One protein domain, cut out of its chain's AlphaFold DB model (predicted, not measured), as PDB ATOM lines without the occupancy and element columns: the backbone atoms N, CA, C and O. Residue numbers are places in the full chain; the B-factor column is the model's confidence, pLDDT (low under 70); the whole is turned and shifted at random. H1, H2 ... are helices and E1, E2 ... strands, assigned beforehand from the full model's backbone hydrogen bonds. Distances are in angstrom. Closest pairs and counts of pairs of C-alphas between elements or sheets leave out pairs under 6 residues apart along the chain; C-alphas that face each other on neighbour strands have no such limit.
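What this domain is: This is residues 3 to 190 of the 314 residues of an uncharacterized protein of Pseudoalteromonas luteoviolacea H33 (UniProt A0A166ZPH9). A twisted sheet of five strands has the long helix H2 packed slantwise over one face, on E5 and E4, and the shorter H4 over its edge strand E3. Beyond the end of E4 and the beginning of E5, the loops of residues 35 to 50 and 157 to 175, with the short H5, lengthen the body; H3 and residues 83 to 94 lie towards the opposite end. The printed part has 188 residues with five named helices and five named strands, in the order E1 H1 H2 H3 E2 H4 E3 E4 H5 E5; the sheet, E1 E5 E4 E2 E3, is mixed. The class is mixed, helices and strands, with under half of the residues, 80 of 188, in named elements. The whole is compact, with a radius of gyration of the C-alphas of 17.8 A, and only just elongated, spanning 57 by 38 by 34 A.

How they stand to each other: E1, residues 3 to 13, is an edge strand that bends by 67 degrees at residue 10. It is the antiparallel neighbour of E5, residues 178 to 185, at 136 degrees between their directions; N 8 and O 184, 2.8 A apart, are within hydrogen-bond range. H1, residues 20 to 28, is near E1, with 6 pairs of C-alphas within 10 A, and only grazes the sheet with its residues 20 to 23. H2, residues 61 to 76, is on the sheet at a height of 7.8 A; on the local plane its line and that of E5 stand at 43 degrees, slantwise to the strands. Its closest C-alphas to E5 are those of Met 68 and Ala 180, 6.3 A apart. H3, residues 78 to 82, meets H2 only through their link and only grazes the sheet. E2, residues 95 to 99, H4, residues 111 to 120, and E3, residues 127 to 131, form a strand-helix-strand unit, two parallel neighbour strands with a helix between them in the chain, and its crossover is right-handed. E2 and E3 stand at 18 degrees, with N 98 and O 129 2.8 A apart. H4 lies over E3 at a height of 10.2 A; the closest C-alphas of the two are those of Ser 115 and Ile 128, 7.5 A apart. H2 and H4 are close but not clearly touching; their closest C-alphas, those of Gly 70 and Leu 117, are 6.6 A apart, and they run the same way at a shallow tilt of 34 degrees, only just short of steep. The sheet with H2 and H4 makes two layers, helices on one face of a sheet. E4, residues 143 to 149, is parallel to E2 at 25 degrees, with N 145 and O 97 2.8 A apart, and antiparallel to E5 at 170 degrees, with N 146 and O 181 2.8 A apart. H5, residues 153 to 156, is not on the sheet. Every O i to N i+4 pair is within hydrogen-bond range in H1, H2, H3 and H4; H5 is too short for such a pair.

Where its parts are: E1 begins at C-alpha 3, (-0.713, -57.999, -107.271), and is 27.8 A long from first to last C-alpha. H1 measures 12.1 A, H2 22.5 A, H3 6.1 A, E2 13.2 A, H4 14.2 A, E3 13.9 A, E4 20.4 A and H5 5.0 A. H2 begins at C-alpha 61, (15.218, -64.792, -78.558). E5, 23.2 A long, ends at C-alpha 185, (1.129, -49.984, -96.607).

The domain as a whole: The two C-alphas farthest apart, those of Glu 43 and Gly 88, are 57.7 A apart. The printed part has no cut. The links H1 to H2, H3 to E2, E2 to H4, E3 to E4 and H5 to E5 are long. The mean pLDDT of the printed part is 85.1, and residues 37 to 45 and 78 to 93 are under 70.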
ATOM      1  N   SER A   3      -0.222 -58.967-108.256       83.75
ATOM      2  CA  SER A   3      -0.713 -57.999-107.271       83.75
ATOM      3  C   SER A   3       0.179 -56.761-107.279       83.75
ATOM      4  O   SER A   3       1.381 -56.850-107.539       83.75
ATOM      5  N   GLU A   4      -0.426 -55.605-107.037       90.56
ATOM      6  CA  GLU A   4       0.260 -54.325-106.900       90.56
ATOM      7  C   GLU A   4      -0.147 -53.716-105.559       90.56
ATOM      8  O   GLU A   4      -1.337 -53.669-105.245       90.56
ATOM      9  N   CYS A   5       0.829 -53.264-104.779       91.56
ATOM     10  CA  CYS A   5       0.604 -52.537-103.536       91.56
ATOM     11  C   CYS A   5       1.600 -51.379-103.415       91.56
ATOM     12  O   CYS A   5       2.652 -51.370-104.056       91.56
ATOM     13  N   TYR A   6       1.250 -50.384-102.604       92.06
ATOM     14  CA  TYR A   6       2.112 -49.243-102.321       92.06
ATOM     15  C   TYR A   6       2.703 -49.413-100.933       92.06
ATOM     16  O   TYR A   6       1.981 -49.726 -99.990       92.06
ATOM     17  N   ILE A   7       4.013 -49.231-100.821       92.56
ATOM     18  CA  ILE A   7       4.743 -49.447 -99.577       92.56
ATOM     19  C   ILE A   7       5.697 -48.293 -99.310       92.56
ATOM     20  O   ILE A   7       6.270 -47.723-100.232       92.56
ATOM     21  N   SER A   8       5.885 -47.931 -98.047       90.62
ATOM     22  CA  SER A   8       6.847 -46.900 -97.642       90.62
ATOM     23  C   SER A   8       7.735 -47.392 -96.524       90.62
ATOM     24  O   SER A   8       7.264 -48.005 -95.569       90.62
ATOM     25  N   TYR A   9       9.019 -47.085 -96.635       91.69
ATOM     26  CA  TYR A   9       9.975 -47.319 -95.572       91.69
ATOM     27  C   TYR A   9       9.722 -46.360 -94.405       91.69
ATOM     28  O   TYR A   9       9.674 -45.146 -94.596       91.69
ATOM     29  N   LEU A  10       9.595 -46.903 -93.191       90.62
ATOM     30  CA  LEU A  10       9.555 -46.100 -91.968       90.62
ATOM     31  C   LEU A  10      10.895 -46.170 -91.236       90.62
ATOM     32  O   LEU A  10      11.466 -45.139 -90.887       90.62
ATOM     33  N   GLY A  11      11.412 -47.381 -91.016       92.12
ATOM     34  CA  GLY A  11      12.626 -47.598 -90.234       92.12
ATOM     35  C   GLY A  11      13.150 -49.015 -90.268       92.12
ATOM     36  O   GLY A  11      12.425 -49.949 -90.599       92.12
ATOM     37  N   HIS A  12      14.406 -49.175 -89.861       96.19
ATOM     38  CA  HIS A  12      14.978 -50.481 -89.560       96.19
ATOM     39  C   HIS A  12      16.076 -50.412 -88.494       96.19
ATOM     40  O   HIS A  12      16.574 -49.337 -88.129       96.19
ATOM     41  N   ILE A  13      16.431 -51.597 -88.013       95.12
ATOM     42  CA  ILE A  13      17.570 -51.924 -87.169       95.12
ATOM     43  C   ILE A  13      18.182 -53.194 -87.756       95.12
ATOM     44  O   ILE A  13      17.493 -54.200 -87.926       95.12
ATOM     45  N   ASN A  14      19.471 -53.156 -88.064       93.69
ATOM     46  CA  ASN A  14      20.262 -54.335 -88.387       93.69
ATOM     47  C   ASN A  14      21.721 -54.121 -87.949       93.69
ATOM     48  O   ASN A  14      22.074 -53.122 -87.323       93.69
ATOM     49  N   THR A  15      22.585 -55.063 -88.300       91.44
ATOM     50  CA  THR A  15      24.010 -55.069 -87.938       91.44
ATOM     51  C   THR A  15      24.823 -53.949 -88.586       91.44
ATOM     52  O   THR A  15      25.836 -53.532 -88.028       91.44
ATOM     53  N   SER A  16      24.362 -53.407 -89.716       90.81
ATOM     54  CA  SER A  16      24.954 -52.222 -90.351       90.81
ATOM     55  C   SER A  16      24.507 -50.902 -89.707       90.81
ATOM     56  O   SER A  16      25.094 -49.855 -89.978       90.81
ATOM     57  N   GLY A  17      23.492 -50.940 -88.837       91.12
ATOM     58  CA  GLY A  17      22.942 -49.788 -88.135       91.12
ATOM     59  C   GLY A  17      21.466 -49.571 -88.454       91.12
ATOM     60  O   GLY A  17      20.673 -50.508 -88.509       91.12
ATOM     61  N   THR A  18      21.077 -48.303 -88.600       92.50
ATOM     62  CA  THR A  18      19.660 -47.913 -88.667       92.50
ATOM     63  C   THR A  18      19.336 -46.925 -89.786       92.50
ATOM     64  O   THR A  18      18.255 -46.330 -89.801       92.50
ATOM     65  N   THR A  19      20.291 -46.652 -90.676       92.00
ATOM     66  CA  THR A  19      20.134 -45.705 -91.784       92.00
ATOM     67  C   THR A  19      20.238 -46.445 -93.109       92.00
ATOM     68  O   THR A  19      21.055 -47.354 -93.261       92.00
ATOM     69  N   LEU A  20      19.432 -46.037 -94.095       92.12
ATOM     70  CA  LEU A  20      19.482 -46.634 -95.435       92.12
ATOM     71  C   LEU A  20      20.883 -46.516 -96.049       92.12
ATOM     72  O   LEU A  20      21.334 -47.432 -96.726       92.12
ATOM     73  N   SER A  21      21.602 -45.423 -95.773       91.12
ATOM     74  CA  SER A  21      22.946 -45.187 -96.303       91.12
ATOM     75  C   SER A  21      23.993 -46.140 -95.747       91.12
ATOM     76  O   SER A  21      24.843 -46.597 -96.512       91.12
ATOM     77  N   ALA A  22      23.924 -46.471 -94.456       91.31
ATOM     78  CA  ALA A  22      24.815 -47.452 -93.853       91.31
ATOM     79  C   ALA A  22      24.544 -48.842 -94.438       91.31
ATOM     80  O   ALA A  22      25.477 -49.502 -94.888       91.31
ATOM     81  N   PHE A  23      23.269 -49.232 -94.538       92.81
ATOM     82  CA  PHE A  23      22.894 -50.535 -95.075       92.81
ATOM     83  C   PHE A  23      23.251 -50.685 -96.559       92.81
ATOM     84  O   PHE A  23      23.870 -51.670 -96.956       92.81
ATOM     85  N   TYR A  24      22.955 -49.672 -97.373       92.00
ATOM     86  CA  TYR A  24      23.364 -49.623 -98.776       92.00
ATOM     87  C   TYR A  24      24.885 -49.737 -98.924       92.00
ATOM     88  O   TYR A  24      25.379 -50.575 -99.678       92.00
ATOM     89  N   SER A  25      25.633 -48.932 -98.163       90.06
ATOM     90  CA  SER A  25      27.097 -48.910 -98.239       90.06
ATOM     91  C   SER A  25      27.705 -50.239 -97.804       90.06
ATOM     92  O   SER A  25      28.643 -50.709 -98.443       90.06
ATOM     93  N   ALA A  26      27.160 -50.869 -96.763       91.00
ATOM     94  CA  ALA A  26      27.577 -52.192 -96.322       91.00
ATOM     95  C   ALA A  26      27.466 -53.231 -97.445       91.00
ATOM     96  O   ALA A  26      28.426 -53.951 -97.723       91.00
ATOM     97  N   ILE A  27      26.322 -53.265 -98.134       91.94
ATOM     98  CA  ILE A  27      26.077 -54.211 -99.224       91.94
ATOM     99  C   ILE A  27      26.951 -53.912-100.444       91.94
ATOM    100  O   ILE A  27      27.520 -54.835-101.027       91.94
ATOM    101  N   GLU A  28      27.084 -52.645-100.837       89.50
ATOM    102  CA  GLU A  28      27.900 -52.269-101.997       89.50
ATOM    103  C   GLU A  28      29.389 -52.548-101.804       89.50
ATOM    104  O   GLU A  28      30.063 -52.990-102.733       89.50
ATOM    105  N   ASN A  29      29.900 -52.347-100.590       88.94
ATOM    106  CA  ASN A  29      31.311 -52.573-100.281       88.94
ATOM    107  C   ASN A  29      31.612 -54.016 -99.845       88.94
ATOM    108  O   ASN A  29      32.764 -54.322 -99.548       88.94
ATOM    109  N   GLY A  30      30.609 -54.902 -99.792       87.38
ATOM    110  CA  GLY A  30      30.795 -56.280 -99.332       87.38
ATOM    111  C   GLY A  30      31.244 -56.370 -97.871       87.38
ATOM    112  O   GLY A  30      32.040 -57.240 -97.528       87.38
ATOM    113  N   MET A  31      30.781 -55.452 -97.018       87.06
ATOM    114  CA  MET A  31      31.131 -55.437 -95.598       87.06
ATOM    115  C   MET A  31      30.418 -56.570 -94.862       87.06
ATOM    116  O   MET A  31      29.191 -56.656 -94.890       87.06
ATOM    117  N   THR A  32      31.187 -57.407 -94.167       81.00
ATOM    118  CA  THR A  32      30.666 -58.503 -93.346       81.00
ATOM    119  C   THR A  32      30.705 -58.127 -91.866       81.00
ATOM    120  O   THR A  32      31.767 -57.900 -91.283       81.00
ATOM    121  N   TYR A  33      29.534 -58.061 -91.235       74.94
ATOM    122  CA  TYR A  33      29.400 -57.761 -89.806       74.94
ATOM    123  C   TYR A  33      29.305 -59.075 -89.048       74.94
ATOM    124  O   TYR A  33      28.242 -59.678 -89.000       74.94
ATOM    125  N   THR A  34      30.421 -59.567 -88.515       77.19
ATOM    126  CA  THR A  34      30.479 -60.950 -88.028       77.19
ATOM    127  C   THR A  34      31.180 -61.102 -86.689       77.19
ATOM    128  O   THR A  34      32.112 -60.378 -86.347       77.19
ATOM    129  N   ALA A  35      30.710 -62.094 -85.946       72.50
ATOM    130  CA  ALA A  35      31.329 -62.696 -84.784       72.50
ATOM    131  C   ALA A  35      31.178 -64.222 -84.895       72.50
ATOM    132  O   ALA A  35      30.401 -64.735 -85.703       72.50
ATOM    133  N   THR A  36      31.901 -64.970 -84.072       71.00
ATOM    134  CA  THR A  36      31.686 -66.413 -83.939       71.00
ATOM    135  C   THR A  36      30.626 -66.696 -82.879       71.00
ATOM    136  O   THR A  36      30.477 -65.963 -81.895       71.00
ATOM    137  N   SER A  37      29.843 -67.755 -83.087       66.50
ATOM    138  CA  SER A  37      28.950 -68.273 -82.054       66.50
ATOM    139  C   SER A  37      29.755 -68.716 -80.821       66.50
ATOM    140  O   SER A  37      30.780 -69.384 -80.946       66.50
ATOM    141  N   ASN A  38      29.268 -68.355 -79.629       59.44
ATOM    142  CA  ASN A  38      29.809 -68.808 -78.338       59.44
ATOM    143  C   ASN A  38      29.009 -69.985 -77.749       59.44
ATOM    144  O   ASN A  38      29.210 -70.325 -76.588       59.44
ATOM    145  N   LEU A  39      28.059 -70.545 -78.500       58.75
ATOM    146  CA  LEU A  39      27.234 -71.659 -78.037       58.75
ATOM    147  C   LEU A  39      28.059 -72.951 -78.039       58.75
ATOM    148  O   LEU A  39      28.887 -73.131 -78.933       58.75
ATOM    149  N   GLU A  40      27.849 -73.804 -77.032       52.50
ATOM    150  CA  GLU A  40      28.522 -75.104 -76.918       52.50
ATOM    151  C   GLU A  40      28.285 -75.930 -78.189       52.50
ATOM    152  O   GLU A  40      27.175 -75.947 -78.719       52.50
ATOM    153  N   GLU A  41      29.355 -76.529 -78.712       58.06
ATOM    154  CA  GLU A  41      29.375 -77.273 -79.974       58.06
ATOM    155  C   GLU A  41      28.822 -78.692 -79.792       58.06
ATOM    156  O   GLU A  41      29.105 -79.348 -78.788       58.06
ATOM    157  N   GLU A  42      28.112 -79.211 -80.798       56.91
ATOM    158  CA  GLU A  42      28.059 -80.662 -80.993       56.91
ATOM    159  C   GLU A  42      29.443 -81.161 -81.433       56.91
ATOM    160  O   GLU A  42      30.132 -80.521 -82.234       56.91
ATOM    161  N   GLU A  43      29.857 -82.310 -80.903       55.22
ATOM    162  CA  GLU A  43      31.190 -82.876 -81.108       55.22
ATOM    163  C   GLU A  43      31.511 -83.016 -82.615       55.22
ATOM    164  O   GLU A  43      30.910 -83.820 -83.326       55.22
ATOM    165  N   GLY A  44      32.460 -82.210 -83.119       59.78
ATOM    166  CA  GLY A  44      32.925 -82.244 -84.514       59.78
ATOM    167  C   GLY A  44      32.370 -81.167 -85.461       59.78
ATOM    168  O   GLY A  44      32.757 -81.154 -86.631       59.78
ATOM    169  N   MET A  45      31.519 -80.247 -84.997       63.84
ATOM    170  CA  MET A  45      30.989 -79.135 -85.805       63.84
ATOM    171  C   MET A  45      31.790 -77.838 -85.613       63.84
ATOM    172  O   MET A  45      31.956 -77.363 -84.496       63.84
ATOM    173  N   ALA A  46      32.223 -77.196 -86.705       72.06
ATOM    174  CA  ALA A  46      32.850 -75.870 -86.636       72.06
ATOM    175  C   ALA A  46      31.853 -74.778 -86.185       72.06
ATOM    176  O   ALA A  46      30.644 -74.859 -86.445       72.06
ATOM    177  N   LYS A  47      32.361 -73.696 -85.579       83.19
ATOM    178  CA  LYS A  47      31.535 -72.563 -85.125       83.19
ATOM    179  C   LYS A  47      30.804 -71.893 -86.279       83.19
ATOM    180  O   LYS A  47      31.418 -71.511 -87.276       83.19
ATOM    181  N   ALA A  48      29.498 -71.694 -86.116       86.75
ATOM    182  CA  ALA A  48      28.722 -70.846 -87.013       86.75
ATOM    183  C   ALA A  48      29.146 -69.377 -86.865       86.75
ATOM    184  O   ALA A  48      29.368 -68.885 -85.750       86.75
ATOM    185  N   ILE A  49      29.246 -68.684 -87.997       89.38
ATOM    186  CA  ILE A  49      29.436 -67.238 -88.052       89.38
ATOM    187  C   ILE A  49      28.066 -66.577 -87.919       89.38
ATOM    188  O   ILE A  49      27.104 -66.943 -88.594       89.38
ATOM    189  N   VAL A  50      27.983 -65.594 -87.029       91.25
ATOM    190  CA  VAL A  50      26.751 -64.879 -86.696       91.25
ATOM    191  C   VAL A  50      26.995 -63.382 -86.654       91.25
ATOM    192  O   VAL A  50      28.096 -62.925 -86.356       91.25
ATOM    193  N   ALA A  51      25.953 -62.606 -86.902       90.38
ATOM    194  CA  ALA A  51      25.958 -61.161 -86.817       90.38
ATOM    195  C   ALA A  51      25.025 -60.747 -85.672       90.38
ATOM    196  O   ALA A  51      23.816 -60.941 -85.733       90.38
ATOM    197  N   LYS A  52      25.589 -60.241 -84.573       87.88
ATOM    198  CA  LYS A  52      24.826 -59.929 -83.353       87.88
ATOM    199  C   LYS A  52      24.692 -58.431 -83.158       87.88
ATOM    200  O   LYS A  52      25.659 -57.691 -83.346       87.88
ATOM    201  N   LEU A  53      23.535 -58.004 -82.668       87.62
ATOM    202  CA  LEU A  53      23.391 -56.671 -82.101       87.62
ATOM    203  C   LEU A  53      23.966 -56.703 -80.685       87.62
ATOM    204  O   LEU A  53      23.401 -57.316 -79.785       87.62
ATOM    205  N   GLY A  54      25.120 -56.056 -80.487       84.31
ATOM    206  CA  GLY A  54      25.860 -56.077 -79.218       84.31
ATOM    207  C   GLY A  54      25.002 -55.847 -77.959       84.31
ATOM    208  O   GLY A  54      25.129 -56.633 -77.021       84.31
ATOM    209  N   PRO A  55      24.092 -54.849 -77.931       84.25
ATOM    210  CA  PRO A  55      23.210 -54.603 -76.785       84.25
ATOM    211  C   PRO A  55      22.228 -55.738 -76.456       84.25
ATOM    212  O   PRO A  55      21.731 -55.797 -75.337       84.25
ATOM    213  N   LEU A  56      21.940 -56.626 -77.410       86.56
ATOM    214  CA  LEU A  56      20.994 -57.738 -77.260       86.56
ATOM    215  C   LEU A  56      21.686 -59.060 -76.905       86.56
ATOM    216  O   LEU A  56      21.030 -60.088 -76.710       86.56
ATOM    217  N   ALA A  57      23.019 -59.053 -76.832       78.75
ATOM    218  CA  ALA A  57      23.795 -60.248 -76.565       78.75
ATOM    219  C   ALA A  57      23.394 -60.881 -75.220       78.75
ATOM    220  O   ALA A  57      23.228 -60.197 -74.213       78.75
ATOM    221  N   ASN A  58      23.306 -62.214 -75.201       81.19
ATOM    222  CA  ASN A  58      22.981 -63.051 -74.035       81.19
ATOM    223  C   ASN A  58      21.523 -63.015 -73.547       81.19
ATOM    224  O   ASN A  58      21.201 -63.705 -72.582       81.19
ATOM    225  N   LEU A  59      20.630 -62.271 -74.199       89.75
ATOM    226  CA  LEU A  59      19.196 -62.341 -73.906       89.75
ATOM    227  C   LEU A  59      18.542 -63.505 -74.665       89.75
ATOM    228  O   LEU A  59      19.036 -63.850 -75.735       89.75
ATOM    229  N   PRO A  60      17.439 -64.106 -74.183       91.44
ATOM    230  CA  PRO A  60      16.645 -65.069 -74.954       91.44
ATOM    231  C   PRO A  60      16.029 -64.452 -76.221       91.44
ATOM    232  O   PRO A  60      15.760 -63.252 -76.246       91.44
ATOM    233  N   ARG A  61      15.743 -65.262 -77.254       93.12
ATOM    234  CA  ARG A  61      15.218 -64.792 -78.558       93.12
ATOM    235  C   ARG A  61      13.996 -63.880 -78.434       93.12
ATOM    236  O   ARG A  61      14.013 -62.801 -79.015       93.12
ATOM    237  N   ALA A  62      12.999 -64.270 -77.636       94.75
ATOM    238  CA  ALA A  62      11.797 -63.463 -77.408       94.75
ATOM    239  C   ALA A  62      12.134 -62.071 -76.838       94.75
ATOM    240  O   ALA A  62      11.744 -61.058 -77.408       94.75
ATOM    241  N   ALA A  63      12.975 -62.006 -75.801       94.19
ATOM    242  CA  ALA A  63      13.403 -60.740 -75.203       94.19
ATOM    243  C   ALA A  63      14.220 -59.865 -76.174       94.19
ATOM    244  O   ALA A  63      14.092 -58.643 -76.163       94.19
ATOM    245  N   ARG A  64      15.048 -60.472 -77.041       94.81
ATOM    246  CA  ARG A  64      15.768 -59.737 -78.099       94.81
ATOM    247  C   ARG A  64      14.787 -59.096 -79.080       94.81
ATOM    248  O   ARG A  64      14.963 -57.933 -79.435       94.81
ATOM    249  N   ILE A  65      13.754 -59.836 -79.486       96.75
ATOM    250  CA  ILE A  65      12.699 -59.355 -80.385       96.75
ATOM    251  C   ILE A  65      11.910 -58.217 -79.734       96.75
ATOM    252  O   ILE A  65      11.813 -57.150 -80.333       96.75
ATOM    253  N   GLU A  66      11.422 -58.389 -78.504       95.56
ATOM    254  CA  GLU A  66      10.673 -57.352 -77.778       95.56
ATOM    255  C   GLU A  66      11.465 -56.044 -77.649       95.56
ATOM    256  O   GLU A  66      10.931 -54.966 -77.913       95.56
ATOM    257  N   LEU A  67      12.760 -56.123 -77.320       94.44
ATOM    258  CA  LEU A  67      13.621 -54.941 -77.233       94.44
ATOM    259  C   LEU A  67      13.846 -54.268 -78.590       94.44
ATOM    260  O   LEU A  67      13.822 -53.039 -78.663       94.44
ATOM    261  N   MET A  68      14.048 -55.040 -79.667       95.62
ATOM    262  CA  MET A  68      14.159 -54.471 -81.017       95.62
ATOM    263  C   MET A  68      12.869 -53.782 -81.446       95.62
ATOM    264  O   MET A  68      12.928 -52.701 -82.031       95.62
ATOM    265  N   LEU A  69      11.714 -54.387 -81.153       95.50
ATOM    266  CA  LEU A  69      10.418 -53.785 -81.437       95.50
ATOM    267  C   LEU A  69      10.252 -52.483 -80.645       95.50
ATOM    268  O   LEU A  69       9.956 -51.455 -81.243       95.50
ATOM    269  N   GLY A  70      10.528 -52.486 -79.338       92.44
ATOM    270  CA  GLY A  70      10.441 -51.284 -78.504       92.44
ATOM    271  C   GLY A  70      11.346 -50.147 -78.967       92.44
ATOM    272  O   GLY A  70      10.878 -49.011 -79.097       92.44
ATOM    273  N   ASP A  71      12.610 -50.437 -79.290       91.81
ATOM    274  CA  ASP A  71      13.531 -49.435 -79.839       91.81
ATOM    275  C   ASP A  71      13.022 -48.886 -81.177       91.81
ATOM    276  O   ASP A  71      12.941 -47.671 -81.369       91.81
ATOM    277  N   LEU A  72      12.606 -49.765 -82.093       92.62
ATOM    278  CA  LEU A  72      12.110 -49.367 -83.406       92.62
ATOM    279  C   LEU A  72      10.850 -48.497 -83.300       92.62
ATOM    280  O   LEU A  72      10.786 -47.431 -83.916       92.62
ATOM    281  N   MET A  73       9.865 -48.918 -82.504       88.44
ATOM    282  CA  MET A  73       8.597 -48.206 -82.331       88.44
ATOM    283  C   MET A  73       8.804 -46.828 -81.691       88.44
ATOM    284  O   MET A  73       8.257 -45.831 -82.179       88.44
ATOM    285  N   THR A  74       9.661 -46.753 -80.668       86.50
ATOM    286  CA  THR A  74      10.019 -45.498 -79.991       86.50
ATOM    287  C   THR A  74      10.740 -44.548 -80.946       86.50
ATOM    288  O   THR A  74      10.350 -43.389 -81.092       86.50
ATOM    289  N   ARG A  75      11.767 -45.032 -81.657       84.25
ATOM    290  CA  ARG A  75      12.575 -44.215 -82.578       84.25
ATOM    291  C   ARG A  75      11.767 -43.657 -83.741       84.25
ATOM    292  O   ARG A  75      12.006 -42.529 -84.171       84.25
ATOM    293  N   LEU A  76      10.818 -44.433 -84.256       79.81
ATOM    294  CA  LEU A  76       9.961 -43.997 -85.355       79.81
ATOM    295  C   LEU A  76       8.886 -43.009 -84.926       79.81
ATOM    296  O   LEU A  76       8.319 -42.324 -85.781       79.81
ATOM    297  N   ALA A  77       8.630 -42.895 -83.620       71.12
ATOM    298  CA  ALA A  77       7.453 -42.222 -83.104       71.12
ATOM    299  C   ALA A  77       6.212 -42.681 -83.887       71.12
ATOM    300  O   ALA A  77       5.453 -41.854 -84.398       71.12
ATOM    301  N   ILE A  78       6.030 -44.007 -83.999       67.75
ATOM    302  CA  ILE A  78       4.858 -44.625 -84.640       67.75
ATOM    303  C   ILE A  78       3.540 -43.952 -84.218       67.75
ATOM    304  O   ILE A  78       2.729 -43.692 -85.104       67.75
ATOM    305  N   PRO A  79       3.334 -43.534 -82.952       63.38
ATOM    306  CA  PRO A  79       2.137 -42.781 -82.574       63.38
ATOM    307  C   PRO A  79       1.898 -41.514 -83.401       63.38
ATOM    308  O   PRO A  79       0.784 -41.269 -83.852       63.38
ATOM    309  N   ALA A  80       2.943 -40.722 -83.653       63.38
ATOM    310  CA  ALA A  80       2.842 -39.515 -84.473       63.38
ATOM    311  C   ALA A  80       2.592 -39.851 -85.955       63.38
ATOM    312  O   ALA A  80       1.902 -39.106 -86.654       63.38
ATOM    313  N   LEU A  81       3.122 -40.981 -86.440       64.88
ATOM    314  CA  LEU A  81       2.848 -41.483 -87.791       64.88
ATOM    315  C   LEU A  81       1.380 -41.903 -87.945       64.88
ATOM    316  O   LEU A  81       0.738 -41.484 -88.906       64.88
ATOM    317  N   LEU A  82       0.834 -42.657 -86.987       63.38
ATOM    318  CA  LEU A  82      -0.563 -43.109 -87.001       63.38
ATOM    319  C   LEU A  82      -1.565 -41.946 -86.881       63.38
ATOM    320  O   LEU A  82      -2.627 -41.988 -87.501       63.38
ATOM    321  N   ARG A  83      -1.205 -40.867 -86.170       63.09
ATOM    322  CA  ARG A  83      -1.996 -39.620 -86.087       63.09
ATOM    323  C   ARG A  83      -1.883 -38.713 -87.323       63.09
ATOM    324  O   ARG A  83      -2.525 -37.664 -87.375       63.09
ATOM    325  N   GLY A  84      -1.084 -39.090 -88.325       59.81
ATOM    326  CA  GLY A  84      -0.917 -38.333 -89.571       59.81
ATOM    327  C   GLY A  84      -0.046 -37.075 -89.450       59.81
ATOM    328  O   GLY A  84      -0.019 -36.258 -90.368       59.81
ATOM    329  N   GLU A  85       0.698 -36.912 -88.353       60.25
ATOM    330  CA  GLU A  85       1.473 -35.695 -88.059       60.25
ATOM    331  C   GLU A  85       2.753 -35.574 -88.911       60.25
ATOM    332  O   GLU A  85       3.321 -34.489 -89.020       60.25
ATOM    333  N   LYS A  86       3.218 -36.672 -89.531       52.84
ATOM    334  CA  LYS A  86       4.517 -36.731 -90.236       52.84
ATOM    335  C   LYS A  86       4.473 -37.098 -91.726       52.84
ATOM    336  O   LYS A  86       5.437 -36.801 -92.422       52.84
ATOM    337  N   THR A  87       3.410 -37.720 -92.243       52.59
ATOM    338  CA  THR A  87       3.412 -38.319 -93.604       52.59
ATOM    339  C   THR A  87       2.551 -37.594 -94.637       52.59
ATOM    340  O   THR A  87       2.535 -37.982 -95.803       52.59
ATOM    341  N   GLY A  88       1.866 -36.513 -94.261       53.03
ATOM    342  CA  GLY A  88       1.237 -35.573 -95.195       53.03
ATOM    343  C   GLY A  88       0.115 -36.106 -96.102       53.03
ATOM    344  O   GLY A  88      -0.420 -35.291 -96.847       53.03
ATOM    345  N   ALA A  89      -0.251 -37.399 -96.090       46.19
ATOM    346  CA  ALA A  89      -1.299 -37.914 -96.988       46.19
ATOM    347  C   ALA A  89      -1.883 -39.319 -96.693       46.19
ATOM    348  O   ALA A  89      -2.524 -39.859 -97.588       46.19
ATOM    349  N   ILE A  90      -1.723 -39.931 -95.508       50.06
ATOM    350  CA  ILE A  90      -2.544 -41.118 -95.167       50.06
ATOM    351  C   ILE A  90      -3.535 -40.745 -94.070       50.06
ATOM    352  O   ILE A  90      -3.148 -40.257 -93.008       50.06
ATOM    353  N   ALA A  91      -4.823 -40.936 -94.368       49.00
ATOM    354  CA  ALA A  91      -5.896 -40.888 -93.388       49.00
ATOM    355  C   ALA A  91      -5.555 -41.837 -92.232       49.00
ATOM    356  O   ALA A  91      -5.126 -42.957 -92.478       49.00
ATOM    357  N   TRP A  92      -5.715 -41.359 -91.000       53.03
ATOM    358  CA  TRP A  92      -5.414 -42.058 -89.751       53.03
ATOM    359  C   TRP A  92      -5.527 -43.583 -89.855       53.03
ATOM    360  O   TRP A  92      -6.606 -44.106 -90.134       53.03
ATOM    361  N   SER A  93      -4.428 -44.288 -89.599       64.31
ATOM    362  CA  SER A  93      -4.463 -45.736 -89.435       64.31
ATOM    363  C   SER A  93      -4.313 -46.078 -87.969       64.31
ATOM    364  O   SER A  93      -3.428 -45.568 -87.294       64.31
ATOM    365  N   ASN A  94      -5.171 -46.960 -87.479       78.81
ATOM    366  CA  ASN A  94      -5.071 -47.545 -86.153       78.81
ATOM    367  C   ASN A  94      -4.703 -49.031 -86.249       78.81
ATOM    368  O   ASN A  94      -5.171 -49.822 -85.442       78.81
ATOM    369  N   ARG A  95      -3.944 -49.447 -87.270       90.06
ATOM    370  CA  ARG A  95      -3.610 -50.858 -87.506       90.06
ATOM    371  C   ARG A  95      -2.110 -51.078 -87.490       90.06
ATOM    372  O   ARG A  95      -1.388 -50.463 -88.279       90.06
ATOM    373  N   ILE A  96      -1.675 -52.001 -86.640       92.88
ATOM    374  CA  ILE A  96      -0.317 -52.534 -86.653       92.88
ATOM    375  C   ILE A  96      -0.400 -54.034 -86.890       92.88
ATOM    376  O   ILE A  96      -1.131 -54.746 -86.204       92.88
ATOM    377  N   HIS A  97       0.361 -54.498 -87.869       96.06
ATOM    378  CA  HIS A  97       0.536 -55.910 -88.138       96.06
ATOM    379  C   HIS A  97       1.980 -56.310 -87.854       96.06
ATOM    380  O   HIS A  97       2.910 -55.724 -88.410       96.06
ATOM    381  N   PHE A  98       2.169 -57.297 -86.988       97.31
ATOM    382  CA  PHE A  98       3.482 -57.786 -86.609       97.31
ATOM    383  C   PHE A  98       3.851 -59.045 -87.402       97.31
ATOM    384  O   PHE A  98       3.100 -60.012 -87.405       97.31
ATOM    385  N   VAL A  99       5.020 -59.055 -88.042       97.81
ATOM    386  CA  VAL A  99       5.588 -60.253 -88.685       97.81
ATOM    387  C   VAL A  99       6.681 -60.805 -87.773       97.81
ATOM    388  O   VAL A  99       7.790 -60.262 -87.720       97.81
ATOM    389  N   LEU A 100       6.343 -61.830 -86.993       97.81
ATOM    390  CA  LEU A 100       7.138 -62.347 -85.878       97.81
ATOM    391  C   LEU A 100       7.232 -63.874 -85.932       97.81
ATOM    392  O   LEU A 100       6.335 -64.536 -86.450       97.81
ATOM    393  N   PRO A 101       8.317 -64.462 -85.404       95.94
ATOM    394  CA  PRO A 101       8.487 -65.905 -85.443       95.94
ATOM    395  C   PRO A 101       7.451 -66.624 -84.575       95.94
ATOM    396  O   PRO A 101       7.033 -66.132 -83.525       95.94
ATOM    397  N   GLN A 102       7.109 -67.841 -84.986       93.88
ATOM    398  CA  GLN A 102       6.288 -68.776 -84.220       93.88
ATOM    399  C   GLN A 102       7.156 -69.888 -83.618       93.88
ATOM    400  O   GLN A 102       8.221 -70.233 -84.137       93.88
ATOM    401  N   GLN A 103       6.695 -70.461 -82.511       88.44
ATOM    402  CA  GLN A 103       7.210 -71.691 -81.929       88.44
ATOM    403  C   GLN A 103       6.164 -72.796 -82.125       88.44
ATOM    404  O   GLN A 103       5.222 -72.938 -81.351       88.44
ATOM    405  N   GLY A 104       6.324 -73.585 -83.189       85.38
ATOM    406  CA  GLY A 104       5.277 -74.511 -83.622       85.38
ATOM    407  C   GLY A 104       4.124 -73.736 -84.254       85.38
ATOM    408  O   GLY A 104       4.336 -73.058 -85.250       85.38
ATOM    409  N   THR A 105       2.921 -73.845 -83.690       85.50
ATOM    410  CA  THR A 105       1.742 -73.078 -84.132       85.50
ATOM    411  C   THR A 105       1.504 -71.809 -83.320       85.50
ATOM    412  O   THR A 105       0.596 -71.046 -83.642       85.50
ATOM    413  N   ASP A 106       2.273 -71.608 -82.249       92.19
ATOM    414  CA  ASP A 106       2.038 -70.535 -81.293       92.19
ATOM    415  C   ASP A 106       2.989 -69.362 -81.561       92.19
ATOM    416  O   ASP A 106       4.173 -69.581 -81.838       92.19
ATOM    417  N   PRO A 107       2.526 -68.108 -81.463       94.88
ATOM    418  CA  PRO A 107       3.401 -66.945 -81.515       94.88
ATOM    419  C   PRO A 107       4.525 -67.000 -80.480       94.88
ATOM    420  O   PRO A 107       4.274 -67.264 -79.303       94.88
ATOM    421  N   LEU A 108       5.760 -66.681 -80.884       95.81
ATOM    422  CA  LEU A 108       6.862 -66.556 -79.923       95.81
ATOM    423  C   LEU A 108       6.667 -65.344 -78.997       95.81
ATOM    424  O   LEU A 108       7.091 -65.382 -77.843       95.81
ATOM    425  N   ILE A 109       6.036 -64.277 -79.504       97.25
ATOM    426  CA  ILE A 109       5.631 -63.101 -78.729       97.25
ATOM    427  C   ILE A 109       4.107 -63.107 -78.598       97.25
ATOM    428  O   ILE A 109       3.384 -63.056 -79.593       97.25
ATOM    429  N   SER A 110       3.617 -63.164 -77.361       95.25
ATOM    430  CA  SER A 110       2.180 -63.182 -77.063       95.25
ATOM    431  C   SER A 110       1.485 -61.865 -77.425       95.25
ATOM    432  O   SER A 110       2.092 -60.795 -77.309       95.25
ATOM    433  N   ASP A 111       0.193 -61.927 -77.742       93.94
ATOM    434  CA  ASP A 111      -0.638 -60.743 -77.997       93.94
ATOM    435  C   ASP A 111      -0.670 -59.786 -76.793       93.94
ATOM    436  O   ASP A 111      -0.701 -58.565 -76.971       93.94
ATOM    437  N   GLU A 112      -0.594 -60.304 -75.561       94.12
ATOM    438  CA  GLU A 112      -0.508 -59.492 -74.344       94.12
ATOM    439  C   GLU A 112       0.785 -58.665 -74.303       94.12
ATOM    440  O   GLU A 112       0.750 -57.478 -73.977       94.12
ATOM    441  N   ALA A 113       1.921 -59.263 -74.677       94.56
ATOM    442  CA  ALA A 113       3.209 -58.569 -74.746       94.56
ATOM    443  C   ALA A 113       3.215 -57.487 -75.838       94.56
ATOM    444  O   ALA A 113       3.704 -56.381 -75.606       94.56
ATOM    445  N   LEU A 114       2.614 -57.765 -77.001       95.25
ATOM    446  CA  LEU A 114       2.459 -56.777 -78.076       95.25
ATOM    447  C   LEU A 114       1.531 -55.627 -77.671       95.25
ATOM    448  O   LEU A 114       1.816 -54.465 -77.964       95.25
ATOM    449  N   SER A 115       0.445 -55.936 -76.964       92.44
ATOM    450  CA  SER A 115      -0.478 -54.932 -76.434       92.44
ATOM    451  C   SER A 115       0.225 -54.030 -75.418       92.44
ATOM    452  O   SER A 115       0.179 -52.808 -75.550       92.44
ATOM    453  N   ALA A 116       0.972 -54.615 -74.477       92.44
ATOM    454  CA  ALA A 116       1.761 -53.864 -73.503       92.44
ATOM    455  C   ALA A 116       2.835 -52.988 -74.170       92.44
ATOM    456  O   ALA A 116       3.068 -51.856 -73.743       92.44
ATOM    457  N   LEU A 117       3.475 -53.476 -75.236       92.31
ATOM    458  CA  LEU A 117       4.442 -52.701 -76.011       92.31
ATOM    459  C   LEU A 117       3.795 -51.482 -76.684       92.31
ATOM    460  O   LEU A 117       4.344 -50.378 -76.643       92.31
ATOM    461  N   CYS A 118       2.616 -51.667 -77.283       89.12
ATOM    462  CA  CYS A 118       1.834 -50.577 -77.861       89.12
ATOM    463  C   CYS A 118       1.449 -49.539 -76.795       89.12
ATOM    464  O   CYS A 118       1.657 -48.345 -77.011       89.12
ATOM    465  N   GLU A 119       0.976 -49.974 -75.624       88.12
ATOM    466  CA  GLU A 119       0.647 -49.082 -74.503       88.12
ATOM    467  C   GLU A 119       1.859 -48.264 -74.031       88.12
ATOM    468  O   GLU A 119       1.746 -47.054 -73.836       88.12
ATOM    469  N   GLN A 120       3.034 -48.894 -73.906       87.44
ATOM    470  CA  GLN A 120       4.291 -48.212 -73.561       87.44
ATOM    471  C   GLN A 120       4.691 -47.159 -74.595       87.44
ATOM    472  O   GLN A 120       5.304 -46.149 -74.251       87.44
ATOM    473  N   CYS A 121       4.329 -47.384 -75.855       82.75
ATOM    474  CA  CYS A 121       4.531 -46.434 -76.936       82.75
ATOM    475  C   CYS A 121       3.397 -45.405 -77.042       82.75
ATOM    476  O   CYS A 121       3.351 -44.705 -78.040       82.75
ATOM    477  N   GLU A 122       2.479 -45.289 -76.078       82.56
ATOM    478  CA  GLU A 122       1.331 -44.364 -76.127       82.56
ATOM    479  C   GLU A 122       0.378 -44.613 -77.319       82.56
ATOM    480  O   GLU A 122      -0.254 -43.692 -77.847       82.56
ATOM    481  N   LEU A 123       0.268 -45.867 -77.763       79.62
ATOM    482  CA  LEU A 123      -0.671 -46.292 -78.797       79.62
ATOM    483  C   LEU A 123      -1.964 -46.806 -78.160       79.62
ATOM    484  O   LEU A 123      -2.010 -47.918 -77.643       79.62
ATOM    485  N   GLN A 124      -3.018 -45.994 -78.217       73.94
ATOM    486  CA  GLN A 124      -4.365 -46.370 -77.777       73.94
ATOM    487  C   GLN A 124      -5.235 -46.761 -78.980       73.94
ATOM    488  O   GLN A 124      -5.064 -46.218 -80.072       73.94
ATOM    489  N   ASP A 125      -6.161 -47.704 -78.777       78.06
ATOM    490  CA  ASP A 125      -7.161 -48.148 -79.767       78.06
ATOM    491  C   ASP A 125      -6.589 -48.671 -81.102       78.06
ATOM    492  O   ASP A 125      -7.220 -48.577 -82.165       78.06
ATOM    493  N   VAL A 126      -5.386 -49.250 -81.048       84.75
ATOM    494  CA  VAL A 126      -4.745 -49.896 -82.193       84.75
ATOM    495  C   VAL A 126      -5.223 -51.340 -82.323       84.75
ATOM    496  O   VAL A 126      -5.150 -52.133 -81.390       84.75
ATOM    497  N   LEU A 127      -5.686 -51.694 -83.516       91.19
ATOM    498  CA  LEU A 127      -5.936 -53.064 -83.930       91.19
ATOM    499  C   LEU A 127      -4.597 -53.742 -84.218       91.19
ATOM    500  O   LEU A 127      -3.900 -53.381 -85.171       91.19
ATOM    501  N   ILE A 128      -4.273 -54.725 -83.384       93.44
ATOM    502  CA  ILE A 128      -3.062 -55.532 -83.479       93.44
ATOM    503  C   ILE A 128      -3.412 -56.867 -84.136       93.44
ATOM    504  O   ILE A 128      -4.427 -57.486 -83.819       93.44
ATOM    505  N   SER A 129      -2.570 -57.311 -85.061       95.38
ATOM    506  CA  SER A 129      -2.564 -58.686 -85.557       95.38
ATOM    507  C   SER A 129      -1.133 -59.145 -85.803       95.38
ATOM    508  O   SER A 129      -0.229 -58.312 -85.886       95.38
ATOM    509  N   GLN A 130      -0.922 -60.454 -85.934       96.25
ATOM    510  CA  GLN A 130       0.399 -61.002 -86.218       96.25
ATOM    511  C   GLN A 130       0.382 -62.227 -87.140       96.25
ATOM    512  O   GLN A 130      -0.622 -62.937 -87.215       96.25
ATOM    513  N   SER A 131       1.493 -62.446 -87.841       95.56
ATOM    514  CA  SER A 131       1.797 -63.606 -88.691       95.56
ATOM    515  C   SER A 131       3.307 -63.887 -88.682       95.56
ATOM    516  O   SER A 131       4.084 -63.121 -88.119       95.56
ATOM    517  N   ASP A 132       3.731 -64.977 -89.316       94.19
ATOM    518  CA  ASP A 132       5.136 -65.342 -89.542       94.19
ATOM    519  C   ASP A 132       5.633 -65.047 -90.970       94.19
ATOM    520  O   ASP A 132       6.822 -65.186 -91.251       94.19
ATOM    521  N   ASP A 133       4.745 -64.596 -91.860       91.81
ATOM    522  CA  ASP A 133       5.062 -64.178 -93.228       91.81
ATOM    523  C   ASP A 133       4.359 -62.862 -93.584       91.81
ATOM    524  O   ASP A 133       3.340 -62.484 -92.999       91.81
ATOM    525  N   ILE A 134       4.912 -62.146 -94.558       89.25
ATOM    526  CA  ILE A 134       4.396 -60.857 -95.010       89.25
ATOM    527  C   ILE A 134       3.072 -61.008 -95.769       89.25
ATOM    528  O   ILE A 134       2.995 -61.642 -96.821       89.25
ATOM    529  N   ASP A 135       2.035 -60.319 -95.290       90.44
ATOM    530  CA  ASP A 135       0.756 -60.207 -95.991       90.44
ATOM    531  C   ASP A 135       0.625 -58.850 -96.704       90.44
ATOM    532  O   ASP A 135       0.322 -57.815 -96.109       90.44
ATOM    533  N   LEU A 136       0.836 -58.854 -98.022       87.94
ATOM    534  CA  LEU A 136       0.673 -57.667 -98.872       87.94
ATOM    535  C   LEU A 136      -0.798 -57.342 -99.198       87.94
ATOM    536  O   LEU A 136      -1.061 -56.378 -99.915       87.94
ATOM    537  N   THR A 137      -1.755 -58.148 -98.726       90.69
ATOM    538  CA  THR A 137      -3.201 -57.921 -98.909       90.69
ATOM    539  C   THR A 137      -3.838 -57.140 -97.762       90.69
ATOM    540  O   THR A 137      -5.025 -56.805 -97.825       90.69
ATOM    541  N   LEU A 138      -3.050 -56.815 -96.734       91.81
ATOM    542  CA  LEU A 138      -3.476 -55.980 -95.621       91.81
ATOM    543  C   LEU A 138      -3.971 -54.604 -96.107       91.81
ATOM    544  O   LEU A 138      -3.462 -54.071 -97.095       91.81
ATOM    545  N   PRO A 139      -4.944 -53.992 -95.407       90.38
ATOM    546  CA  PRO A 139      -5.504 -52.710 -95.816       90.38
ATOM    547  C   PRO A 139      -4.472 -51.578 -95.847       90.38
ATOM    548  O   PRO A 139      -3.583 -51.510 -94.990       90.38
ATOM    549  N   ASP A 140      -4.675 -50.628 -96.761       88.56
ATOM    550  CA  ASP A 140      -3.957 -49.353 -96.778       88.56
ATOM    551  C   ASP A 140      -3.999 -48.668 -95.403       88.56
ATOM    552  O   ASP A 140      -4.997 -48.709 -94.678       88.56
ATOM    553  N   GLY A 141      -2.886 -48.035 -95.044       85.81
ATOM    554  CA  GLY A 141      -2.638 -47.453 -93.734       85.81
ATOM    555  C   GLY A 141      -2.016 -48.424 -92.731       85.81
ATOM    556  O   GLY A 141      -1.487 -47.970 -91.719       85.81
ATOM    557  N   THR A 142      -2.023 -49.738 -92.960       91.25
ATOM    558  CA  THR A 142      -1.444 -50.689 -91.994       91.25
ATOM    559  C   THR A 142       0.064 -50.472 -91.842       91.25
ATOM    560  O   THR A 142       0.804 -50.472 -92.830       91.25
ATOM    561  N   VAL A 143       0.526 -50.304 -90.600       91.94
ATOM    562  CA  VAL A 143       1.956 -50.325 -90.276       91.94
ATOM    563  C   VAL A 143       2.366 -51.772 -90.050       91.94
ATOM    564  O   VAL A 143       1.883 -52.420 -89.126       91.94
ATOM    565  N   VAL A 144       3.251 -52.279 -90.898       95.12
ATOM    566  CA  VAL A 144       3.807 -53.625 -90.771       95.12
ATOM    567  C   VAL A 144       5.138 -53.527 -90.044       95.12
ATOM    568  O   VAL A 144       6.030 -52.814 -90.503       95.12
ATOM    569  N   VAL A 145       5.283 -54.234 -88.928       95.88
ATOM    570  CA  VAL A 145       6.511 -54.275 -88.126       95.88
ATOM    571  C   VAL A 145       7.014 -55.710 -88.077       95.88
ATOM    572  O   VAL A 145       6.326 -56.584 -87.570       95.88
ATOM    573  N   ALA A 146       8.211 -55.965 -88.590       97.69
ATOM    574  CA  ALA A 146       8.827 -57.287 -88.559       97.69
ATOM    575  C   ALA A 146      10.052 -57.293 -87.654       97.69
ATOM    576  O   ALA A 146      10.811 -56.321 -87.659       97.69
ATOM    577  N   ALA A 147      10.267 -58.384 -86.922       98.00
ATOM    578  CA  ALA A 147      11.474 -58.582 -86.130       98.00
ATOM    579  C   ALA A 147      11.781 -60.067 -85.911       98.00
ATOM    580  O   ALA A 147      10.884 -60.863 -85.647       98.00
ATOM    581  N   ASP A 148      13.064 -60.424 -85.957       96.88
ATOM    582  CA  ASP A 148      13.541 -61.747 -85.549       96.88
ATOM    583  C   ASP A 148      14.992 -61.684 -85.052       96.88
ATOM    584  O   ASP A 148      15.747 -60.769 -85.388       96.88
ATOM    585  N   ALA A 149      15.388 -62.673 -84.254       94.81
ATOM    586  CA  ALA A 149      16.709 -62.800 -83.663       94.81
ATOM    587  C   ALA A 149      17.258 -64.236 -83.772       94.81
ATOM    588  O   ALA A 149      17.205 -65.016 -82.816       94.81
ATOM    589  N   CYS A 150      17.849 -64.573 -84.921       91.94
ATOM    590  CA  CYS A 150      18.241 -65.932 -85.319       91.94
ATOM    591  C   CYS A 150      19.626 -66.384 -84.826       91.94
ATOM    592  O   CYS A 150      20.178 -67.361 -85.323       91.94
ATOM    593  N   THR A 151      20.224 -65.686 -83.859       89.06
ATOM    594  CA  THR A 151      21.599 -65.969 -83.399       89.06
ATOM    595  C   THR A 151      21.679 -66.984 -82.250       89.06
ATOM    596  O   THR A 151      22.766 -67.226 -81.713       89.06
ATOM    597  N   GLY A 152      20.534 -67.548 -81.851       84.88
ATOM    598  CA  GLY A 152      20.394 -68.516 -80.764       84.88
ATOM    599  C   GLY A 152      20.591 -69.975 -81.188       84.88
ATOM    600  O   GLY A 152      20.619 -70.308 -82.372       84.88
ATOM    601  N   HIS A 153      20.729 -70.853 -80.192       83.75
ATOM    602  CA  HIS A 153      20.970 -72.287 -80.383       83.75
ATOM    603  C   HIS A 153      19.827 -72.965 -81.142       83.75
ATOM    604  O   HIS A 153      20.057 -73.833 -81.973       83.75
ATOM    605  N   GLU A 154      18.599 -72.528 -80.892       81.81
ATOM    606  CA  GLU A 154      17.384 -73.037 -81.511       81.81
ATOM    607  C   GLU A 154      17.390 -72.943 -83.043       81.81
ATOM    608  O   GLU A 154      16.827 -73.813 -83.691       81.81
ATOM    609  N   ILE A 155      18.058 -71.937 -83.621       86.00
ATOM    610  CA  ILE A 155      18.185 -71.788 -85.079       86.00
ATOM    611  C   ILE A 155      19.496 -72.385 -85.584       86.00
ATOM    612  O   ILE A 155      19.535 -73.047 -86.618       86.00
ATOM    613  N   LEU A 156      20.592 -72.168 -84.857       85.88
ATOM    614  CA  LEU A 156      21.919 -72.596 -85.306       85.88
ATOM    615  C   LEU A 156      22.112 -74.114 -85.306       85.88
ATOM    616  O   LEU A 156      23.045 -74.582 -85.957       85.88
ATOM    617  N   TYR A 157      21.250 -74.859 -84.608       83.62
ATOM    618  CA  TYR A 157      21.209 -76.326 -84.580       83.62
ATOM    619  C   TYR A 157      20.001 -76.921 -85.305       83.62
ATOM    620  O   TYR A 157      19.826 -78.136 -85.322       83.62
ATOM    621  N   ASP A 158      19.187 -76.084 -85.942       86.69
ATOM    622  CA  ASP A 158      18.113 -76.556 -86.801       86.69
ATOM    623  C   ASP A 158      18.709 -77.305 -88.006       86.69
ATOM    624  O   ASP A 158      19.649 -76.819 -88.658       86.69
ATOM    625  N   SER A 159      18.179 -78.498 -88.287       83.94
ATOM    626  CA  SER A 159      18.587 -79.328 -89.421       83.94
ATOM    627  C   SER A 159      18.435 -78.602 -90.752       83.94
ATOM    628  O   SER A 159      19.253 -78.812 -91.646       83.94
ATOM    629  N   ASP A 160      17.448 -77.713 -90.863       85.81
ATOM    630  CA  ASP A 160      17.153 -76.979 -92.092       85.81
ATOM    631  C   ASP A 160      18.200 -75.910 -92.413       85.81
ATOM    632  O   ASP A 160      18.240 -75.397 -93.538       85.81
ATOM    633  N   TRP A 161      19.049 -75.565 -91.441       87.31
ATOM    634  CA  TRP A 161      20.075 -74.537 -91.575       87.31
ATOM    635  C   TRP A 161      21.500 -75.086 -91.599       87.31
ATOM    636  O   TRP A 161      22.389 -74.394 -92.096       87.31
ATOM    637  N   GLN A 162      21.744 -76.310 -91.122       84.62
ATOM    638  CA  GLN A 162      23.105 -76.826 -90.909       84.62
ATOM    639  C   GLN A 162      24.028 -76.701 -92.128       84.62
ATOM    640  O   GLN A 162      25.188 -76.316 -91.970       84.62
ATOM    641  N   ASP A 163      23.519 -76.997 -93.323       85.31
ATOM    642  CA  ASP A 163      24.256 -76.986 -94.591       85.31
ATOM    643  C   ASP A 163      24.271 -75.615 -95.291       85.31
ATOM    644  O   ASP A 163      25.016 -75.412 -96.251       85.31
ATOM    645  N   LYS A 164      23.464 -74.666 -94.808       89.62
ATOM    646  CA  LYS A 164      23.354 -73.301 -95.340       89.62
ATOM    647  C   LYS A 164      24.211 -72.307 -94.567       89.62
ATOM    648  O   LYS A 164      24.549 -71.262 -95.117       89.62
ATOM    649  N   LEU A 165      24.519 -72.589 -93.302       89.94
ATOM    650  CA  LEU A 165      25.254 -71.683 -92.418       89.94
ATOM    651  C   LEU A 165      26.708 -71.507 -92.856       89.94
ATOM    652  O   LEU A 165      27.418 -72.474 -93.129       89.94
ATOM    653  N   GLN A 166      27.187 -70.266 -92.816       89.81
ATOM    654  CA  GLN A 166      28.613 -69.996 -92.905       89.81
ATOM    655  C   GLN A 166      29.297 -70.409 -91.600       89.81
ATOM    656  O   GLN A 166      28.917 -69.982 -90.506       89.81
ATOM    657  N   ARG A 167      30.337 -71.231 -91.718       88.00
ATOM    658  CA  ARG A 167      31.144 -71.723 -90.595       88.00
ATOM    659  C   ARG A 167      32.519 -71.062 -90.627       88.00
ATOM    660  O   ARG A 167      32.991 -70.702 -91.701       88.00
ATOM    661  N   GLN A 168      33.162 -70.929 -89.468       85.00
ATOM    662  CA  GLN A 168      34.454 -70.244 -89.314       85.00
ATOM    663  C   GLN A 168      35.536 -70.754 -90.285       85.00
ATOM    664  O   GLN A 168      36.271 -69.945 -90.842       85.00
ATOM    665  N   ASP A 169      35.558 -72.064 -90.540       81.69
ATOM    666  CA  ASP A 169      36.495 -72.718 -91.467       81.69
ATOM    667  C   ASP A 169      35.776 -73.357 -92.675       81.69
ATOM    668  O   ASP A 169      36.317 -74.227 -93.359       81.69
ATOM    669  N   GLY A 170      34.519 -72.969 -92.909       79.69
ATOM    670  CA  GLY A 170      33.670 -73.508 -93.969       79.69
ATOM    671  C   GLY A 170      33.653 -72.653 -95.234       79.69
ATOM    672  O   GLY A 170      34.275 -71.595 -95.324       79.69
ATOM    673  N   THR A 171      32.897 -73.109 -96.230       82.31
ATOM    674  CA  THR A 171      32.581 -72.295 -97.408       82.31
ATOM    675  C   THR A 171      31.689 -71.115 -97.037       82.31
ATOM    676  O   THR A 171      30.996 -71.140 -96.017       82.31
ATOM    677  N   GLU A 172      31.679 -70.086 -97.887       84.56
ATOM    678  CA  GLU A 172      30.712 -68.996 -97.766       84.56
ATOM    679  C   GLU A 172      29.280 -69.541 -97.729       84.56
ATOM    680  O   GLU A 172      28.938 -70.478 -98.453       84.56
ATOM    681  N   GLY A 173      28.459 -68.944 -96.872       88.56
ATOM    682  CA  GLY A 173      27.089 -69.363 -96.627       88.56
ATOM    683  C   GLY A 173      26.285 -68.231 -95.998       88.56
ATOM    684  O   GLY A 173      26.650 -67.059 -96.089       88.56
ATOM    685  N   MET A 174      25.185 -68.581 -95.349       91.25
ATOM    686  CA  MET A 174      24.321 -67.641 -94.646       91.25
ATOM    687  C   MET A 174      24.885 -67.308 -93.270       91.25
ATOM    688  O   MET A 174      25.263 -68.197 -92.506       91.25
ATOM    689  N   ILE A 175      24.893 -66.023 -92.938       92.44
ATOM    690  CA  ILE A 175      25.300 -65.535 -91.622       92.44
ATOM    691  C   ILE A 175      24.025 -65.258 -90.846       92.44
ATOM    692  O   ILE A 175      23.249 -64.407 -91.258       92.44
ATOM    693  N   MET A 176      23.769 -65.953 -89.740       93.25
ATOM    694  CA  MET A 176      22.551 -65.683 -88.967       93.25
ATOM    695  C   MET A 176      22.642 -64.361 -88.230       93.25
ATOM    696  O   MET A 176      23.692 -64.026 -87.685       93.25
ATOM    697  N   SER A 177      21.535 -63.628 -88.199       94.06
ATOM    698  CA  SER A 177      21.476 -62.290 -87.634       94.06
ATOM    699  C   SER A 177      20.173 -62.022 -86.905       94.06
ATOM    700  O   SER A 177      19.288 -62.864 -86.765       94.06
ATOM    701  N   GLU A 178      20.096 -60.804 -86.405       94.38
ATOM    702  CA  GLU A 178      18.949 -60.199 -85.770       94.38
ATOM    703  C   GLU A 178      18.640 -58.910 -86.519       94.38
ATOM    704  O   GLU A 178      19.539 -58.257 -87.070       94.38
ATOM    705  N   GLY A 179      17.369 -58.550 -86.565       95.88
ATOM    706  CA  GLY A 179      16.955 -57.319 -87.202       95.88
ATOM    707  C   GLY A 179      15.475 -57.064 -87.031       95.88
ATOM    708  O   GLY A 179      14.689 -57.979 -86.790       95.88
ATOM    709  N   ALA A 180      15.115 -55.798 -87.187       97.38
ATOM    710  CA  ALA A 180      13.738 -55.352 -87.191       97.38
ATOM    711  C   ALA A 180      13.537 -54.251 -88.227       97.38
ATOM    712  O   ALA A 180      14.447 -53.470 -88.512       97.38
ATOM    713  N   CYS A 181      12.343 -54.156 -88.793       97.12
ATOM    714  CA  CYS A 181      11.985 -53.080 -89.706       97.12
ATOM    715  C   CYS A 181      10.493 -52.788 -89.681       97.12
ATOM    716  O   CYS A 181       9.685 -53.651 -89.350       97.12
ATOM    717  N   ALA A 182      10.139 -51.563 -90.058       94.81
ATOM    718  CA  ALA A 182       8.764 -51.122 -90.169       94.81
ATOM    719  C   ALA A 182       8.509 -50.500 -91.541       94.81
ATOM    720  O   ALA A 182       9.295 -49.671 -92.022       94.81
ATOM    721  N   LEU A 183       7.389 -50.888 -92.141       93.56
ATOM    722  CA  LEU A 183       6.884 -50.392 -93.414       93.56
ATOM    723  C   LEU A 183       5.444 -49.895 -93.234       93.56
ATOM    724  O   LEU A 183       4.714 -50.377 -92.372       93.56
ATOM    725  N   LEU A 184       5.024 -48.948 -94.064       91.12
ATOM    726  CA  LEU A 184       3.640 -48.481 -94.152       91.12
ATOM    727  C   LEU A 184       3.040 -48.941 -95.475       91.12
ATOM    728  O   LEU A 184       3.610 -48.656 -96.529       91.12
ATOM    729  N   LEU A 185       1.899 -49.624 -95.420       91.50
ATOM    730  CA  LEU A 185       1.129 -49.984 -96.607       91.50
ATOM    731  C   LEU A 185       0.209 -48.831 -97.017       91.50
ATOM    732  O   LEU A 185      -0.360 -48.141 -96.172       91.50
ATOM    733  N   GLY A 186       0.040 -48.640 -98.318       87.38
ATOM    734  CA  GLY A 186      -0.828 -47.630 -98.916       87.38
ATOM    735  C   GLY A 186      -0.079 -46.462 -99.557       87.38
ATOM    736  O   GLY A 186       1.112 -46.222 -99.337       87.38
ATOM    737  N   LYS A 187      -0.803 -45.722-100.403       83.62
ATOM    738  CA  LYS A 187      -0.255 -44.574-101.136       83.62
ATOM    739  C   LYS A 187       0.067 -43.405-100.203       83.62
ATOM    740  O   LYS A 187      -0.787 -42.951 -99.452       83.62
ATOM    741  N   ASN A 188       1.274 -42.858-100.322       79.00
ATOM    742  CA  ASN A 188       1.669 -41.563 -99.763       79.00
ATOM    743  C   ASN A 188       2.828 -40.955-100.571       79.00
ATOM    744  O   ASN A 188       3.302 -41.564-101.527       79.00
ATOM    745  N   LYS A 189       3.299 -39.764-100.176       73.69
ATOM    746  CA  LYS A 189       4.352 -39.023-100.894       73.69
ATOM    747  C   LYS A 189       5.674 -39.786-101.060       73.69
ATOM    748  O   LYS A 189       6.409 -39.501-101.994       73.69
ATOM    749  N   GLN A 190       5.991 -40.707-100.155       78.06
ATOM    750  CA  GLN A 190       7.225 -41.503-100.155       78.06
ATOM    751  C   GLN A 190       6.978 -42.958-100.577       78.06
ATOM    752  O   GLN A 190       7.878 -43.792-100.478       78.06
TER     753      GLN A 190